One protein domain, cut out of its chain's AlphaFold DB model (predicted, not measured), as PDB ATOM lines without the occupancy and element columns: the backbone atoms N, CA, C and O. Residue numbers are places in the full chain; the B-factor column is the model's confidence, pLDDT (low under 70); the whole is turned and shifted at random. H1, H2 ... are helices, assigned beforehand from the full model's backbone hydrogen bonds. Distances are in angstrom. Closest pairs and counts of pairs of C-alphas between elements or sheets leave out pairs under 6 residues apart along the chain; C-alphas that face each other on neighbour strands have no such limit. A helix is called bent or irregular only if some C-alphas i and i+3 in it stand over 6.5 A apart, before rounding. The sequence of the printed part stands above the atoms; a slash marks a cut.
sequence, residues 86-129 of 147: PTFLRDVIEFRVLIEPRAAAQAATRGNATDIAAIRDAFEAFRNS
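AT A GLANCE: This is residues 86 to 129 of the 147 residues of the protein "HTH gntR-type domain-containing protein" of Paraburkholderia sp. PGU19 (UniProt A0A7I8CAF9). Two helices make an open, flat V: the long bent helix H1 is one side, the shorter H2 is the other, and a tight turn at residues 111 and 112 joins them. The space between the two sides is empty, and there is no packed core. The printed part has 44 residues with two named helices, H1 then H2, and no named strand; the class is all helix. The whole is only just extended, close to loose, with a radius of gyration of the C-alphas of 13.9 A, and it spans 38 by 29 by 8 A.

IN THESE COORDINATES: H1 is residues 86 to 110, assigned as one helix by its hydrogen bonds but bent, with C-alphas 98 and 101 7.1 A apart. Its arm H1a, residues 86 to 98, starts with C-alpha 86 at (209.037, 254.133, 185.308) and is 18.4 A long from first to last C-alpha. Its arm H1b, residues 101 to 110, is 14.4 A long and ends with C-alpha 110 at (218.813, 219.854, 184.616). H2, residues 113 to 128, is 22.6 A long and ends with C-alpha 128 at (235.446, 241.140, 178.072).

HOW THE PARTS SIT: H1a and H1b stand at a shallow tilt of 33 degrees, only just short of steep. The link from H1 to H2 is tight, with 2 residues between them. H1b and H2 are apart, with no C-alpha of the one within 8 A of the other. H1a and H2 are apart too. In H1a, H1b and H2 every O i to N i+4 pair is within hydrogen-bond range.

THE WHOLE: The two C-alphas farthest apart, those of Pro 86 and Ala 113, are 39.6 A apart. The C-alphas of Pro 86 and Ser 129, the first and last printed, are 27.8 A apart. Residues 86 to 106, 109 to 114 and 117 to 129 stand free. The printed part has no cut and no long link. The mean pLDDT of the printed part is 90.7, and no printed residue is under 70.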
ATOM      1  N   PRO A  86     208.800 254.864 184.063       89.50
ATOM      2  CA  PRO A  86     209.037 254.133 185.308       89.50
ATOM      3  C   PRO A  86     208.083 252.960 185.547       89.50
ATOM      4  O   PRO A  86     208.478 251.991 186.194       89.50
ATOM      5  N   THR A  87     206.845 253.036 185.047       86.62
ATOM      6  CA  THR A  87     205.864 251.951 185.175       86.62
ATOM      7  C   THR A  87     206.301 250.766 184.328       86.62
ATOM      8  O   THR A  87     206.479 249.679 184.858       86.62
ATOM      9  N   PHE A  88     206.632 250.992 183.056       86.38
ATOM     10  CA  PHE A  88     207.180 249.954 182.183       86.38
ATOM     11  C   PHE A  88     208.434 249.286 182.762       86.38
ATOM     12  O   PHE A  88     208.546 248.061 182.746       86.38
ATOM     13  N   LEU A  89     209.382 250.067 183.292       88.75
ATOM     14  CA  LEU A  89     210.596 249.509 183.897       88.75
ATOM     15  C   LEU A  89     210.280 248.633 185.112       88.75
ATOM     16  O   LEU A  89     210.878 247.566 185.268       88.75
ATOM     17  N   ARG A  90     209.339 249.071 185.953       89.88
ATOM     18  CA  ARG A  90     208.867 248.310 187.110       89.88
ATOM     19  C   ARG A  90     208.205 247.008 186.675       89.88
ATOM     20  O   ARG A  90     208.626 245.958 187.147       89.88
ATOM     21  N   ASP A  91     207.266 247.067 185.735       86.19
ATOM     22  CA  ASP A  91     206.532 245.900 185.238       86.19
ATOM     23  C   ASP A  91     207.489 244.840 184.672       86.19
ATOM     24  O   ASP A  91     207.344 243.644 184.931       86.19
ATOM     25  N   VAL A  92     208.527 245.270 183.941       87.00
ATOM     26  CA  VAL A  92     209.565 244.364 183.427       87.00
ATOM     27  C   VAL A  92     210.345 243.708 184.568       87.00
ATOM     28  O   VAL A  92     210.590 242.503 184.517       87.00
ATOM     29  N   ILE A  93     210.750 244.461 185.595       89.31
ATOM     30  CA  ILE A  93     211.479 243.898 186.742       89.31
ATOM     31  C   ILE A  93     210.593 242.923 187.525       89.31
ATOM     32  O   ILE A  93     211.042 241.822 187.839       89.31
ATOM     33  N   GLU A  94     209.342 243.285 187.799       90.44
ATOM     34  CA  GLU A  94     208.387 242.434 188.517       90.44
ATOM     35  C   GLU A  94     208.138 241.119 187.768       90.44
ATOM     36  O   GLU A  94     208.193 240.040 188.363       90.44
ATOM     37  N   PHE A  95     207.981 241.183 186.442       88.38
ATOM     38  CA  PHE A  95     207.871 239.993 185.604       88.38
ATOM     39  C   PHE A  95     209.116 239.096 185.699       88.38
ATOM     40  O   PHE A  95     208.997 237.877 185.862       88.38
ATOM     41  N   ARG A  96     210.320 239.681 185.645       89.62
ATOM     42  CA  ARG A  96     211.579 238.926 185.761       89.62
ATOM     43  C   ARG A  96     211.704 238.242 187.113       89.62
ATOM     44  O   ARG A  96     212.020 237.059 187.152       89.62
ATOM     45  N   VAL A  97     211.388 238.939 188.203       92.69
ATOM     46  CA  VAL A  97     211.405 238.374 189.562       92.69
ATOM     47  C   VAL A  97     210.434 237.196 189.697       92.69
ATOM     48  O   VAL A  97     210.737 236.225 190.391       92.69
ATOM     49  N   LEU A  98     209.289 237.233 189.012       93.00
ATOM     50  CA  LEU A  98     208.298 236.160 189.068       93.00
ATOM     51  C   LEU A  98     208.739 234.882 188.327       93.00
ATOM     52  O   LEU A  98     208.452 233.770 188.791       93.00
ATOM     53  N   ILE A  99     209.407 235.044 187.180       91.81
ATOM     54  CA  ILE A  99     209.676 233.963 186.220       91.81
ATOM     55  C   ILE A  99     211.135 233.489 186.250       91.81
ATOM     56  O   ILE A  99     211.386 232.286 186.360       91.81
ATOM     57  N   GLU A 100     212.103 234.405 186.160       90.88
ATOM     58  CA  GLU A 100     213.516 234.067 185.939       90.88
ATOM     59  C   GLU A 100     214.132 233.229 187.075       90.88
ATOM     60  O   GLU A 100     214.812 232.254 186.754       90.88
ATOM     61  N   PRO A 101     213.881 233.485 188.381       94.94
ATOM     62  CA  PRO A 101     214.461 232.673 189.453       94.94
ATOM     63  C   PRO A 101     214.044 231.202 189.400       94.94
ATOM     64  O   PRO A 101     214.866 230.310 189.604       94.94
ATOM     65  N   ARG A 102     212.770 230.932 189.088       94.62
ATOM     66  CA  ARG A 102     212.265 229.558 188.956       94.62
ATOM     67  C   ARG A 102     212.872 228.865 187.742       94.62
ATOM     68  O   ARG A 102     213.317 227.727 187.862       94.62
ATOM     69  N   ALA A 103     212.942 229.566 186.610       90.94
ATOM     70  CA  ALA A 103     213.589 229.055 185.407       90.94
ATOM     71  C   ALA A 103     215.076 228.745 185.656       90.94
ATOM     72  O   ALA A 103     215.550 227.675 185.284       90.94
ATOM     73  N   ALA A 104     215.796 229.629 186.354       92.31
ATOM     74  CA  ALA A 104     217.199 229.433 186.708       92.31
ATOM     75  C   ALA A 104     217.408 228.231 187.642       92.31
ATOM     76  O   ALA A 104     218.312 227.431 187.414       92.31
ATOM     77  N   ALA A 105     216.551 228.051 188.654       94.69
ATOM     78  CA  ALA A 105     216.611 226.891 189.545       94.69
ATOM     79  C   ALA A 105     216.366 225.567 188.796       94.69
ATOM     80  O   ALA A 105     217.054 224.569 189.032       94.69
ATOM     81  N   GLN A 106     215.418 225.557 187.855       95.31
ATOM     82  CA  GLN A 106     215.164 224.397 187.003       95.31
ATOM     83  C   GLN A 106     216.343 224.106 186.069       95.31
ATOM     84  O   GLN A 106     216.762 222.952 185.975       95.31
ATOM     85  N   ALA A 107     216.916 225.135 185.440       91.56
ATOM     86  CA  ALA A 107     218.100 225.001 184.597       91.56
ATOM     87  C   ALA A 107     219.301 224.459 185.389       91.56
ATOM     88  O   ALA A 107     219.972 223.544 184.926       91.56
ATOM     89  N   ALA A 108     219.523 224.932 186.620       93.38
ATOM     90  CA  ALA A 108     220.588 224.429 187.489       93.38
ATOM     91  C   ALA A 108     220.413 222.946 187.861       93.38
ATOM     92  O   ALA A 108     221.396 222.231 188.024       93.38
ATOM     93  N   THR A 109     219.167 222.476 187.971       95.56
ATOM     94  CA  THR A 109     218.867 221.070 188.290       95.56
ATOM     95  C   THR A 109     219.049 220.148 187.078       95.56
ATOM     96  O   THR A 109     219.403 218.984 187.242       95.56
ATOM     97  N   ARG A 110     218.781 220.644 185.863       94.38
ATOM     98  CA  ARG A 110     218.813 219.854 184.616       94.38
ATOM     99  C   ARG A 110     220.117 219.976 183.826       94.38
ATOM    100  O   ARG A 110     220.367 219.142 182.962       94.38
ATOM    101  N   GLY A 111     220.897 221.023 184.080       93.88
ATOM    102  CA  GLY A 111     222.055 221.387 183.275       93.88
ATOM    103  C   GLY A 111     223.155 220.330 183.302       93.88
ATOM    104  O   GLY A 111     223.493 219.779 184.349       93.88
ATOM    105  N   ASN A 112     223.741 220.073 182.138       94.50
ATOM    106  CA  ASN A 112     224.891 219.190 181.980       94.50
ATOM    107  C   ASN A 112     226.201 219.990 181.815       94.50
ATOM    108  O   ASN A 112     226.221 221.223 181.814       94.50
ATOM    109  N   ALA A 113     227.328 219.286 181.670       95.50
ATOM    110  CA  ALA A 113     228.642 219.917 181.530       95.50
ATOM    111  C   ALA A 113     228.749 220.851 180.307       95.50
ATOM    112  O   ALA A 113     229.433 221.872 180.381       95.50
ATOM    113  N   THR A 114     228.062 220.535 179.205       95.12
ATOM    114  CA  THR A 114     228.009 221.375 178.001       95.12
ATOM    115  C   THR A 114     227.242 222.669 178.263       95.12
ATOM    116  O   THR A 114     227.715 223.734 177.873       95.12
ATOM    117  N   ASP A 115     226.119 222.610 178.983       92.88
ATOM    118  CA  ASP A 115     225.341 223.804 179.343       92.88
ATOM    119  C   ASP A 115     226.149 224.736 180.257       92.88
ATOM    120  O   ASP A 115     226.194 225.950 180.054       92.88
ATOM    121  N   ILE A 116     226.850 224.162 181.240       92.94
ATOM    122  CA  ILE A 116     227.719 224.912 182.155       92.94
ATOM    123  C   ILE A 116     228.866 225.581 181.388       92.94
ATOM    124  O   ILE A 116     229.181 226.744 181.655       92.94
ATOM    125  N   ALA A 117     229.486 224.870 180.442       93.62
ATOM    126  CA  ALA A 117     230.525 225.434 179.585       93.62
ATOM    127  C   ALA A 117     229.979 226.601 178.748       93.62
ATOM    128  O   ALA A 117     230.568 227.677 178.755       93.62
ATOM    129  N   ALA A 118     228.800 226.445 178.136       91.62
ATOM    130  CA  ALA A 118     228.164 227.501 177.350       91.62
ATOM    131  C   ALA A 118     227.842 228.756 178.184       91.62
ATOM    132  O   ALA A 118     228.079 229.880 177.733       91.62
ATOM    133  N   ILE A 119     227.349 228.585 179.418       90.12
ATOM    134  CA  ILE A 119     227.105 229.703 180.344       90.12
ATOM    135  C   ILE A 119     228.420 230.407 180.697       90.12
ATOM    136  O   ILE A 119     228.467 231.638 180.726       90.12
ATOM    137  N   ARG A 120     229.492 229.646 180.948       93.00
ATOM    138  CA  ARG A 120     230.816 230.195 181.267       93.00
ATOM    139  C   ARG A 120     231.383 230.997 180.101       93.00
ATOM    140  O   ARG A 120     231.804 232.130 180.311       93.00
ATOM    141  N   ASP A 121     231.324 230.456 178.891       91.44
ATOM    142  CA  ASP A 121     231.795 231.136 177.684       91.44
ATOM    143  C   ASP A 121     231.009 232.430 177.434       91.44
ATOM    144  O   ASP A 121     231.587 233.472 177.122       91.44
ATOM    145  N   ALA A 122     229.687 232.401 177.634       87.69
ATOM    146  CA  ALA A 122     228.845 233.588 177.519       87.69
ATOM    147  C   ALA A 122     229.187 234.655 178.574       87.69
ATOM    148  O   ALA A 122     229.195 235.847 178.257       87.69
ATOM    149  N   PHE A 123     229.480 234.246 179.812       88.94
ATOM    150  CA  PHE A 123     229.898 235.156 180.879       88.94
ATOM    151  C   PHE A 123     231.268 235.781 180.601       88.94
ATOM    152  O   PHE A 123     231.443 236.985 180.777       88.94
ATOM    153  N   GLU A 124     232.224 234.990 180.120       90.69
ATOM    154  CA  GLU A 124     233.547 235.480 179.735       90.69
ATOM    155  C   GLU A 124     233.466 236.477 178.578       90.69
ATOM    156  O   GLU A 124     234.073 237.547 178.631       90.69
ATOM    157  N   ALA A 125     232.642 236.184 177.569       85.94
ATOM    158  CA  ALA A 125     232.368 237.124 176.491       85.94
ATOM    159  C   ALA A 125     231.765 238.436 177.019       85.94
ATOM    160  O   ALA A 125     232.231 239.508 176.648       85.94
ATOM    161  N   PHE A 126     230.779 238.362 177.921       82.25
ATOM    162  CA  PHE A 126     230.178 239.544 178.548       82.25
ATOM    163  C   PHE A 126     231.206 240.380 179.317       82.25
ATOM    164  O   PHE A 126     231.250 241.598 179.160       82.25
ATOM    165  N   ARG A 127     232.036 239.728 180.137       86.25
ATOM    166  CA  ARG A 127     233.056 240.379 180.968       86.25
ATOM    167  C   ARG A 127     234.096 241.123 180.132       86.25
ATOM    168  O   ARG A 127     234.583 242.164 180.563       86.25
ATOM    169  N   ASN A 128     234.428 240.585 178.962       87.12
ATOM    170  CA  ASN A 128     235.446 241.140 178.072       87.12
ATOM    171  C   ASN A 128     234.884 242.161 177.066       87.12
ATOM    172  O   ASN A 128     235.662 242.774 176.334       87.12
ATOM    173  N   SER A 129     233.563 242.366 177.013       80.00
ATOM    174  CA  SER A 129     232.952 243.365 176.133       80.00
ATOM    175  C   SER A 129     233.042 244.781 176.725       80.00
ATOM    176  O   SER A 129     232.755 244.978 177.909       80.00
TER     177      SER A 129